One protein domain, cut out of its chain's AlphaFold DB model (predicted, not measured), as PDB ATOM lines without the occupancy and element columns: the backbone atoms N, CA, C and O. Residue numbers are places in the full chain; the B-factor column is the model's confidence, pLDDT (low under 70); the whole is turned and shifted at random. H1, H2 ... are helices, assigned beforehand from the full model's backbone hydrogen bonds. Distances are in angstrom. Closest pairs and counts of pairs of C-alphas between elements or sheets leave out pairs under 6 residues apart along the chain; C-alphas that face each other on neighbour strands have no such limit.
ATOM      1  N   LEU A   2      35.176 -35.981 -20.499       73.94
ATOM      2  CA  LEU A   2      35.619 -35.049 -19.431       73.94
ATOM      3  C   LEU A   2      36.803 -34.130 -19.825       73.94
ATOM      4  O   LEU A   2      36.698 -32.907 -19.834       73.94
ATOM      5  N   TRP A   3      37.914 -34.736 -20.252       80.19
ATOM      6  CA  TRP A   3      39.150 -34.038 -20.621       80.19
ATOM      7  C   TRP A   3      39.020 -33.099 -21.827       80.19
ATOM      8  O   TRP A   3      39.776 -32.137 -21.931       80.19
ATOM      9  N   TRP A   4      38.075 -33.368 -22.735       85.25
ATOM     10  CA  TRP A   4      37.817 -32.522 -23.903       85.25
ATOM     11  C   TRP A   4      37.080 -31.253 -23.499       85.25
ATOM     12  O   TRP A   4      37.496 -30.164 -23.873       85.25
ATOM     13  N   LEU A   5      36.046 -31.384 -22.667       88.94
ATOM     14  CA  LEU A   5      35.292 -30.236 -22.179       88.94
ATOM     15  C   LEU A   5      36.185 -29.280 -21.374       88.94
ATOM     16  O   LEU A   5      36.174 -28.079 -21.626       88.94
ATOM     17  N   ALA A   6      37.029 -29.813 -20.481       90.25
ATOM     18  CA  ALA A   6      37.993 -29.003 -19.732       90.25
ATOM     19  C   ALA A   6      38.985 -28.285 -20.663       90.25
ATOM     20  O   ALA A   6      39.336 -27.130 -20.443       90.25
ATOM     21  N   ASN A   7      39.417 -28.956 -21.734       87.62
ATOM     22  CA  ASN A   7      40.305 -28.382 -22.737       87.62
ATOM     23  C   ASN A   7      39.639 -27.228 -23.507       87.62
ATOM     24  O   ASN A   7      40.241 -26.162 -23.627       87.62
ATOM     25  N   PHE A   8      38.398 -27.407 -23.964       89.56
ATOM     26  CA  PHE A   8      37.639 -26.370 -24.667       89.56
ATOM     27  C   PHE A   8      37.365 -25.153 -23.781       89.56
ATOM     28  O   PHE A   8      37.680 -24.033 -24.180       89.56
ATOM     29  N   LEU A   9      36.897 -25.373 -22.549       90.50
ATOM     30  CA  LEU A   9      36.672 -24.303 -21.572       90.50
ATOM     31  C   LEU A   9      37.964 -23.550 -21.239       90.50
ATOM     32  O   LEU A   9      38.011 -22.331 -21.361       90.50
ATOM     33  N   SER A  10      39.057 -24.262 -20.934       88.12
ATOM     34  CA  SER A  10      40.365 -23.632 -20.668       88.12
ATOM     35  C   SER A  10      40.945 -22.865 -21.864       88.12
ATOM     36  O   SER A  10      41.890 -22.095 -21.712       88.12
ATOM     37  N   SER A  11      40.415 -23.100 -23.066       86.69
ATOM     38  CA  SER A  11      40.808 -22.403 -24.291       86.69
ATOM     39  C   SER A  11      39.905 -21.226 -24.636       86.69
ATOM     40  O   SER A  11      40.200 -20.553 -25.621       86.69
ATOM     41  N   ALA A  12      38.838 -20.995 -23.861       89.25
ATOM     42  CA  ALA A  12      37.736 -20.108 -24.218       89.25
ATOM     43  C   ALA A  12      37.173 -20.428 -25.618       89.25
ATOM     44  O   ALA A  12      36.925 -19.533 -26.415       89.25
ATOM     45  N   ALA A  13      37.032 -21.722 -25.935       91.44
ATOM     46  CA  ALA A  13      36.680 -22.164 -27.285       91.44
ATOM     47  C   ALA A  13      35.202 -21.947 -27.645       91.44
ATOM     48  O   ALA A  13      34.868 -21.935 -28.824       91.44
ATOM     49  N   PHE A  14      34.329 -21.802 -26.651       92.88
ATOM     50  CA  PHE A  14      32.908 -21.557 -26.871       92.88
ATOM     51  C   PHE A  14      32.617 -20.059 -26.919       92.88
ATOM     52  O   PHE A  14      33.168 -19.279 -26.128       92.88
ATOM     53  N   LYS A  15      31.715 -19.679 -27.824       92.75
ATOM     54  CA  LYS A  15      31.307 -18.292 -28.054       92.75
ATOM     55  C   LYS A  15      30.654 -17.692 -26.809       92.75
ATOM     56  O   LYS A  15      31.188 -16.737 -26.241       92.75
ATOM     57  N   ASP A  16      29.601 -18.341 -26.317       92.81
ATOM     58  CA  ASP A  16      28.732 -17.790 -25.266       92.81
ATOM     59  C   ASP A  16      28.961 -18.399 -23.871       92.81
ATOM     60  O   ASP A  16      28.431 -17.902 -22.882       92.81
ATOM     61  N   TYR A  17      29.784 -19.446 -23.758       92.44
ATOM     62  CA  TYR A  17      29.972 -20.199 -22.511       92.44
ATOM     63  C   TYR A  17      31.416 -20.105 -22.024       92.44
ATOM     64  O   TYR A  17      32.335 -20.624 -22.665       92.44
ATOM     65  N   LYS A  18      31.640 -19.441 -20.887       89.94
ATOM     66  CA  LYS A  18      32.996 -19.176 -20.367       89.94
ATOM     67  C   LYS A  18      33.326 -20.024 -19.148       89.94
ATOM     68  O   LYS A  18      34.497 -20.319 -18.909       89.94
ATOM     69  N   THR A  19      32.313 -20.456 -18.409       91.44
ATOM     70  CA  THR A  19      32.465 -21.291 -17.222       91.44
ATOM     71  C   THR A  19      31.836 -22.664 -17.419       91.44
ATOM     72  O   THR A  19      31.039 -22.907 -18.328       91.44
ATOM     73  N   ILE A  20      32.206 -23.598 -16.545       91.50
ATOM     74  CA  ILE A  20      31.553 -24.903 -16.526       91.50
ATOM     75  C   ILE A  20      30.097 -24.825 -16.071       91.50
ATOM     76  O   ILE A  20      29.269 -25.606 -16.542       91.50
ATOM     77  N   ASP A  21      29.785 -23.886 -15.181       91.06
ATOM     78  CA  ASP A  21      28.431 -23.702 -14.687       91.06
ATOM     79  C   ASP A  21      27.520 -23.172 -15.792       91.06
ATOM     80  O   ASP A  21      26.392 -23.657 -15.896       91.06
ATOM     81  N   ASP A  22      28.028 -22.313 -16.685       91.94
ATOM     82  CA  ASP A  22      27.296 -21.865 -17.875       91.94
ATOM     83  C   ASP A  22      26.869 -23.083 -18.708       91.94
ATOM     84  O   ASP A  22      25.688 -23.261 -18.992       91.94
ATOM     85  N   ILE A  23      27.814 -23.982 -19.022       91.25
ATOM     86  CA  ILE A  23      27.555 -25.181 -19.839       91.25
ATOM     87  C   ILE A  23      26.616 -26.159 -19.131       91.25
ATOM     88  O   ILE A  23      25.731 -26.750 -19.750       91.25
ATOM     89  N   PHE A  24      26.806 -26.389 -17.833       91.06
ATOM     90  CA  PHE A  24      25.996 -27.364 -17.103       91.06
ATOM     91  C   PHE A  24      24.586 -26.880 -16.790       91.06
ATOM     92  O   PHE A  24      23.728 -27.731 -16.530       91.06
ATOM     93  N   SER A  25      24.356 -25.568 -16.853       90.12
ATOM     94  CA  SER A  25      23.037 -24.948 -16.726       90.12
ATOM     95  C   SER A  25      22.229 -25.003 -18.025       90.12
ATOM     96  O   SER A  25      21.009 -24.884 -17.973       90.12
ATOM     97  N   VAL A  26      22.872 -25.258 -19.173       90.38
ATOM     98  CA  VAL A  26      22.173 -25.403 -20.453       90.38
ATOM     99  C   VAL A  26      21.203 -26.584 -20.421       90.38
ATOM    100  O   VAL A  26      21.560 -27.726 -20.089       90.38
ATOM    101  N   ARG A  27      19.968 -26.296 -20.825       88.81
ATOM    102  CA  ARG A  27      18.918 -27.266 -21.126       88.81
ATOM    103  C   ARG A  27      18.498 -27.078 -22.586       88.81
ATOM    104  O   ARG A  27      18.366 -25.927 -22.996       88.81
ATOM    105  N   PRO A  28      18.322 -28.165 -23.358       90.81
ATOM    106  CA  PRO A  28      17.660 -28.072 -24.652       90.81
ATOM    107  C   PRO A  28      16.281 -27.406 -24.501       90.81
ATOM    108  O   PRO A  28      15.630 -27.648 -23.478       90.81
ATOM    109  N   PRO A  29      15.853 -26.579 -25.467       90.62
ATOM    110  CA  PRO A  29      14.494 -26.052 -25.525       90.62
ATOM    111  C   PRO A  29      13.433 -27.159 -25.507       90.62
ATOM    112  O   PRO A  29      13.705 -28.306 -25.871       90.62
ATOM    113  N   ASP A  30      12.206 -26.811 -25.118       90.31
ATOM    114  CA  ASP A  30      11.089 -27.757 -25.114       90.31
ATOM    115  C   ASP A  30      10.867 -28.346 -26.516       90.31
ATOM    116  O   ASP A  30      10.710 -27.628 -27.500       90.31
ATOM    117  N   GLY A  31      10.856 -29.678 -26.603       91.31
ATOM    118  CA  GLY A  31      10.736 -30.410 -27.867       91.31
ATOM    119  C   GLY A  31      12.066 -30.732 -28.559       91.31
ATOM    120  O   GLY A  31      12.075 -31.546 -29.482       91.31
ATOM    121  N   GLU A  32      13.195 -30.191 -28.093       92.12
ATOM    122  CA  GLU A  32      14.529 -30.522 -28.600       92.12
ATOM    123  C   GLU A  32      15.248 -31.534 -27.694       92.12
ATOM    124  O   GLU A  32      15.156 -31.504 -26.469       92.12
ATOM    125  N   THR A  33      16.004 -32.461 -28.294       90.19
ATOM    126  CA  THR A  33      16.738 -33.497 -27.539       90.19
ATOM    127  C   THR A  33      18.172 -33.094 -27.194       90.19
ATOM    128  O   THR A  33      18.797 -33.708 -26.325       90.19
ATOM    129  N   PHE A  34      18.712 -32.064 -27.846       89.81
ATOM    130  CA  PHE A  34      20.073 -31.579 -27.638       89.81
ATOM    131  C   PHE A  34      20.159 -30.071 -27.874       89.81
ATOM    132  O   PHE A  34      19.321 -29.495 -28.549       89.81
ATOM    133  N   GLU A 262      55.619 -42.602   0.100       60.72
ATOM    134  CA  GLU A 262      56.248 -43.673  -0.710       60.72
ATOM    135  C   GLU A 262      56.567 -43.228  -2.147       60.72
ATOM    136  O   GLU A 262      57.668 -43.454  -2.676       60.72
ATOM    137  N   THR A 263      55.598 -42.575  -2.797       72.75
ATOM    138  CA  THR A 263      55.742 -42.127  -4.181       72.75
ATOM    139  C   THR A 263      56.254 -40.694  -4.250       72.75
ATOM    140  O   THR A 263      56.022 -39.881  -3.359       72.75
ATOM    141  N   GLU A 264      56.917 -40.347  -5.356       77.12
ATOM    142  CA  GLU A 264      57.293 -38.952  -5.609       77.12
ATOM    143  C   GLU A 264      56.060 -38.041  -5.592       77.12
ATOM    144  O   GLU A 264      56.144 -36.929  -5.092       77.12
ATOM    145  N   PHE A 265      54.906 -38.529  -6.070       84.06
ATOM    146  CA  PHE A 265      53.645 -37.794  -6.019       84.06
ATOM    147  C   PHE A 265      53.210 -37.501  -4.582       84.06
ATOM    148  O   PHE A 265      52.839 -36.365  -4.300       84.06
ATOM    149  N   ASP A 266      53.300 -38.471  -3.670       82.38
ATOM    150  CA  ASP A 266      52.900 -38.270  -2.273       82.38
ATOM    151  C   ASP A 266      53.748 -37.213  -1.571       82.38
ATOM    152  O   ASP A 266      53.206 -36.379  -0.851       82.38
ATOM    153  N   ARG A 267      55.041 -37.146  -1.903       85.19
ATOM    154  CA  ARG A 267      55.958 -36.132  -1.366       85.19
ATOM    155  C   ARG A 267      55.648 -34.710  -1.813       85.19
ATOM    156  O   ARG A 267      56.116 -33.777  -1.180       85.19
ATOM    157  N   ILE A 268      54.936 -34.518  -2.924       90.38
ATOM    158  CA  ILE A 268      54.713 -33.184  -3.512       90.38
ATOM    159  C   ILE A 268      53.236 -32.839  -3.704       90.38
ATOM    160  O   ILE A 268      52.925 -31.748  -4.182       90.38
ATOM    161  N   ARG A 269      52.302 -33.742  -3.379       89.69
ATOM    162  CA  ARG A 269      50.860 -33.528  -3.603       89.69
ATOM    163  C   ARG A 269      50.320 -32.319  -2.840       89.69
ATOM    164  O   ARG A 269      49.448 -31.632  -3.363       89.69
ATOM    165  N   HIS A 270      50.895 -31.985  -1.682       90.06
ATOM    166  CA  HIS A 270      50.565 -30.770  -0.920       90.06
ATOM    167  C   HIS A 270      50.910 -29.473  -1.668       90.06
ATOM    168  O   HIS A 270      50.333 -28.429  -1.383       90.06
ATOM    169  N   MET A 271      51.797 -29.541  -2.663       91.69
ATOM    170  CA  MET A 271      52.146 -28.429  -3.554       91.69
ATOM    171  C   MET A 271      51.238 -28.343  -4.794       91.69
ATOM    172  O   MET A 271      51.418 -27.456  -5.630       91.69
ATOM    173  N   MET A 272      50.312 -29.294  -4.970       91.00
ATOM    174  CA  MET A 272      49.426 -29.414  -6.135       91.00
ATOM    175  C   MET A 272      47.991 -29.750  -5.700       91.00
ATOM    176  O   MET A 272      47.508 -30.849  -5.997       91.00
ATOM    177  N   PRO A 273      47.290 -28.831  -5.020       89.50
ATOM    178  CA  PRO A 273      45.993 -29.116  -4.411       89.50
ATOM    179  C   PRO A 273      44.942 -29.609  -5.419       89.50
ATOM    180  O   PRO A 273      44.163 -30.504  -5.100       89.50
ATOM    181  N   GLU A 274      44.952 -29.110  -6.658       92.44
ATOM    182  CA  GLU A 274      44.072 -29.589  -7.731       92.44
ATOM    183  C   GLU A 274      44.350 -31.064  -8.059       92.44
ATOM    184  O   GLU A 274      43.430 -31.870  -8.161       92.44
ATOM    185  N   ARG A 275      45.625 -31.463  -8.192       92.12
ATOM    186  CA  ARG A 275      45.977 -32.870  -8.471       92.12
ATOM    187  C   ARG A 275      45.713 -33.773  -7.275       92.12
ATOM    188  O   ARG A 275      45.319 -34.920  -7.462       92.12
ATOM    189  N   ASP A 276      45.928 -33.262  -6.070       92.06
ATOM    190  CA  ASP A 276      45.615 -33.964  -4.832       92.06
ATOM    191  C   ASP A 276      44.118 -34.290  -4.725       92.06
ATOM    192  O   ASP A 276      43.748 -35.438  -4.463       92.06
ATOM    193  N   ARG A 277      43.241 -33.320  -5.007       93.31
ATOM    194  CA  ARG A 277      41.790 -33.549  -5.088       93.31
ATOM    195  C   ARG A 277      41.429 -34.510  -6.217       93.31
ATOM    196  O   ARG A 277      40.745 -35.501  -5.964       93.31
ATOM    197  N   LEU A 278      41.960 -34.291  -7.422       94.50
ATOM    198  CA  LEU A 278      41.724 -35.155  -8.586       94.50
ATOM    199  C   LEU A 278      42.132 -36.610  -8.359       94.50
ATOM    200  O   LEU A 278      41.473 -37.508  -8.880       94.50
ATOM    201  N   SER A 279      43.167 -36.864  -7.551       91.00
ATOM    202  CA  SER A 279      43.581 -38.227  -7.187       91.00
ATOM    203  C   SER A 279      42.480 -39.024  -6.480       91.00
ATOM    204  O   SER A 279      42.511 -40.252  -6.488       91.00
ATOM    205  N   ARG A 280      41.497 -38.333  -5.895       90.44
ATOM    206  CA  ARG A 280      40.338 -38.919  -5.219       90.44
ATOM    207  C   ARG A 280      39.087 -38.818  -6.086       90.44
ATOM    208  O   ARG A 280      38.371 -39.802  -6.237       90.44
ATOM    209  N   THR A 281      38.837 -37.655  -6.688       92.12
ATOM    210  CA  THR A 281      37.573 -37.380  -7.387       92.12
ATOM    211  C   THR A 281      37.467 -38.037  -8.764       92.12
ATOM    212  O   THR A 281      36.371 -38.442  -9.142       92.12
ATOM    213  N   LEU A 282      38.572 -38.222  -9.502       89.25
ATOM    214  CA  LEU A 282      38.536 -38.798 -10.860       89.25
ATOM    215  C   LEU A 282      38.055 -40.254 -10.916       89.25
ATOM    216  O   LEU A 282      37.647 -40.717 -11.979       89.25
ATOM    217  N   PHE A 283      38.123 -40.976  -9.798       87.94
ATOM    218  CA  PHE A 283      37.749 -42.389  -9.722       87.94
ATOM    219  C   PHE A 283      36.315 -42.610  -9.222       87.94
ATOM    220  O   PHE A 283      35.849 -43.750  -9.183       87.94
ATOM    221  N   LEU A 284      35.602 -41.540  -8.856       90.50
ATOM    222  CA  LEU A 284      34.218 -41.623  -8.400       90.50
ATOM    223  C   LEU A 284      33.276 -41.891  -9.578       90.50
ATOM    224  O   LEU A 284      33.324 -41.220 -10.609       90.50
ATOM    225  N   ARG A 285      32.367 -42.856  -9.410       91.62
ATOM    226  CA  ARG A 285      31.298 -43.151 -10.375       91.62
ATOM    227  C   ARG A 285      30.080 -42.272 -10.091       91.62
ATOM    228  O   ARG A 285      29.064 -42.749  -9.602       91.62
ATOM    229  N   VAL A 286      30.212 -40.979 -10.366       91.38
ATOM    230  CA  VAL A 286      29.168 -39.967 -10.138       91.38
ATOM    231  C   VAL A 286      28.890 -39.173 -11.411       91.38
ATOM    232  O   VAL A 286      29.694 -39.153 -12.344       91.38
ATOM    233  N   SER A 287      27.728 -38.518 -11.468       90.75
ATOM    234  CA  SER A 287      27.385 -37.631 -12.582       90.75
ATOM    235  C   SER A 287      28.383 -36.479 -12.682       90.75
ATOM    236  O   SER A 287      28.708 -35.850 -11.682       90.75
ATOM    237  N   ILE A 288      28.792 -36.115 -13.901       88.81
ATOM    238  CA  ILE A 288      29.660 -34.946 -14.127       88.81
ATOM    239  C   ILE A 288      29.033 -33.637 -13.610       88.81
ATOM    240  O   ILE A 288      29.749 -32.697 -13.283       88.81
ATOM    241  N   ARG A 289      27.696 -33.577 -13.511       90.88
ATOM    242  CA  ARG A 289      26.953 -32.416 -12.998       90.88
ATOM    243  C   ARG A 289      26.803 -32.406 -11.471       90.88
ATOM    244  O   ARG A 289      26.278 -31.418 -10.954       90.88
ATOM    245  N   SER A 290      27.215 -33.468 -10.770       93.25
ATOM    246  CA  SER A 290      27.210 -33.511  -9.302       93.25
ATOM    247  C   SER A 290      28.232 -32.520  -8.722       93.25
ATOM    248  O   SER A 290      29.113 -32.062  -9.458       93.25
ATOM    249  N   PRO A 291      28.160 -32.188  -7.421       93.88
ATOM    250  CA  PRO A 291      29.170 -31.358  -6.766       93.88
ATOM    251  C   PRO A 291      30.602 -31.881  -6.973       93.88
ATOM    252  O   PRO A 291      31.508 -31.115  -7.302       93.88
ATOM    253  N   GLU A 292      30.808 -33.195  -6.872       94.12
ATOM    254  CA  GLU A 292      32.111 -33.838  -7.065       94.12
ATOM    255  C   GLU A 292      32.556 -33.788  -8.532       94.12
ATOM    256  O   GLU A 292      33.721 -33.502  -8.811       94.12
ATOM    257  N   GLY A 293      31.634 -34.028  -9.473       92.12
ATOM    258  CA  GLY A 293      31.907 -33.945 -10.908       92.12
ATOM    259  C   GLY A 293      32.291 -32.529 -11.353       92.12
ATOM    260  O   GLY A 293      33.265 -32.353 -12.092       92.12
ATOM    261  N   ARG A 294      31.587 -31.513 -10.839       92.62
ATOM    262  CA  ARG A 294      31.903 -30.091 -11.050       92.62
ATOM    263  C   ARG A 294      33.256 -29.726 -10.459       92.62
ATOM    264  O   ARG A 294      34.066 -29.113 -11.147       92.62
ATOM    265  N   SER A 295      33.525 -30.161  -9.229       93.38
ATOM    266  CA  SER A 295      34.810 -29.952  -8.556       93.38
ATOM    267  C   SER A 295      35.975 -30.548  -9.356       93.38
ATOM    268  O   SER A 295      36.938 -29.846  -9.668       93.38
ATOM    269  N   ALA A 296      35.851 -31.802  -9.812       94.19
ATOM    270  CA  ALA A 296      36.862 -32.442 -10.652       94.19
ATOM    271  C   ALA A 296      37.098 -31.669 -11.958       94.19
ATOM    272  O   ALA A 296      38.233 -31.447 -12.373       94.19
ATOM    273  N   MET A 297      36.035 -31.217 -12.615       93.31
ATOM    274  CA  MET A 297      36.175 -30.433 -13.834       93.31
ATOM    275  C   MET A 297      36.823 -29.063 -13.601       93.31
ATOM    276  O   MET A 297      37.664 -28.654 -14.405       93.31
ATOM    277  N   GLN A 298      36.476 -28.373 -12.514       93.62
ATOM    278  CA  GLN A 298      37.099 -27.101 -12.155       93.62
ATOM    279  C   GLN A 298      38.598 -27.280 -11.899       93.62
ATOM    280  O   GLN A 298      39.401 -26.493 -12.395       93.62
ATOM    281  N   ASP A 299      38.998 -28.357 -11.220       94.50
ATOM    282  CA  ASP A 299      40.408 -28.689 -11.007       94.50
ATOM    283  C   ASP A 299      41.152 -28.939 -12.326       94.50
ATOM    284  O   ASP A 299      42.273 -28.462 -12.516       94.50
ATOM    285  N   LEU A 300      40.522 -29.624 -13.285       92.75
ATOM    286  CA  LEU A 300      41.095 -29.831 -14.619       92.75
ATOM    287  C   LEU A 300      41.265 -28.532 -15.411       92.75
ATOM    288  O   LEU A 300      42.256 -28.385 -16.132       92.75
ATOM    289  N   ILE A 301      40.316 -27.604 -15.289       91.38
ATOM    290  CA  ILE A 301      40.392 -26.277 -15.909       91.38
ATOM    291  C   ILE A 301      41.489 -25.447 -15.233       91.38
ATOM    292  O   ILE A 301      42.310 -24.846 -15.926       91.38
ATOM    293  N   ASN A 302      41.571 -25.468 -13.901       90.75
ATOM    294  CA  ASN A 302      42.590 -24.759 -13.121       90.75
ATOM    295  C   ASN A 302      44.003 -25.218 -13.493       90.75
ATOM    296  O   ASN A 302      44.859 -24.391 -13.805       90.75
ATOM    297  N   LEU A 303      44.227 -26.534 -13.598       89.00
ATOM    298  CA  LEU A 303      45.502 -27.100 -14.059       89.00
ATOM    299  C   LEU A 303      45.920 -26.624 -15.456       89.00
ATOM    300  O   LEU A 303      47.095 -26.740 -15.809       89.00
ATOM    301  N   ARG A 304      44.965 -26.133 -16.251       85.94
ATOM    302  CA  ARG A 304      45.158 -25.658 -17.623       85.94
ATOM    303  C   ARG A 304      45.136 -24.138 -17.775       85.94
ATOM    304  O   ARG A 304      45.336 -23.653 -18.884       85.94
ATOM    305  N   THR A 305      44.871 -23.390 -16.715       84.69
ATOM    306  CA  THR A 305      44.710 -21.928 -16.786       84.69
ATOM    307  C   THR A 305      45.596 -21.190 -15.791       84.69
ATOM    308  O   THR A 305      45.988 -20.058 -16.056       84.69
ATOM    309  N   GLN A 306      45.961 -21.822 -14.676       82.12
ATOM    310  CA  GLN A 306      46.794 -21.207 -13.647       82.12
ATOM    311  C   GLN A 306      48.283 -21.199 -14.023       82.12
ATOM    312  O   GLN A 306      48.797 -22.141 -14.637       82.12
ATOM    313  N   ASP A 307      48.993 -20.151 -13.586       79.62
ATOM    314  CA  ASP A 307      50.457 -20.115 -13.621       79.62
ATOM    315  C   ASP A 307      51.001 -21.262 -12.764       79.62
ATOM    316  O   ASP A 307      50.751 -21.362 -11.563       79.62
TER     317      ASP A 307
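AT A GLANCE: This is residues 2 to 34 and 262 to 307 of the 568 residues of an uncharacterized protein of Coniochaeta sp. 2T2.1 (UniProt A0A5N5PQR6). H5 is the core: H1 and H4 pack on it, H3 lies at one end, and residues 27 to 33 stick out at the other. The printed part has 79 residues with five named helices, H1 to H5, all helix. It is loose, radius of gyration of the C-alphas 14.9 A, spans 55 by 28 by 16 A.

HOW THE PARTS SIT: H1, residues 2 to 10, touches residues 297 to 302 alone of H5, residues 291 to 302; closest C-alphas 6 and 301, 5.3 A. H2, residues 20 to 25, only just touches H5, 3 pairs of C-alphas within 8 A. A tight link joins H3, residues 264 to 271, to H4, residues 273 to 281. H4 and H5 form a hairpin, closest C-alphas 274 and 299, 5.0 A. Every O i to N i+4 pair is within hydrogen-bond range in H1, H2 and H5, 2 of 4 in H3, 4 of 5 in H4.

IN THESE COORDINATES: C-alpha 2 is at (35.619, -35.049, -19.431), C-alpha 302 at (42.590, -24.759, -13.121).

THE WHOLE: Residues 35 to 261 are cut out, a 46.7 A gap; residue 262 has pLDDT under 70.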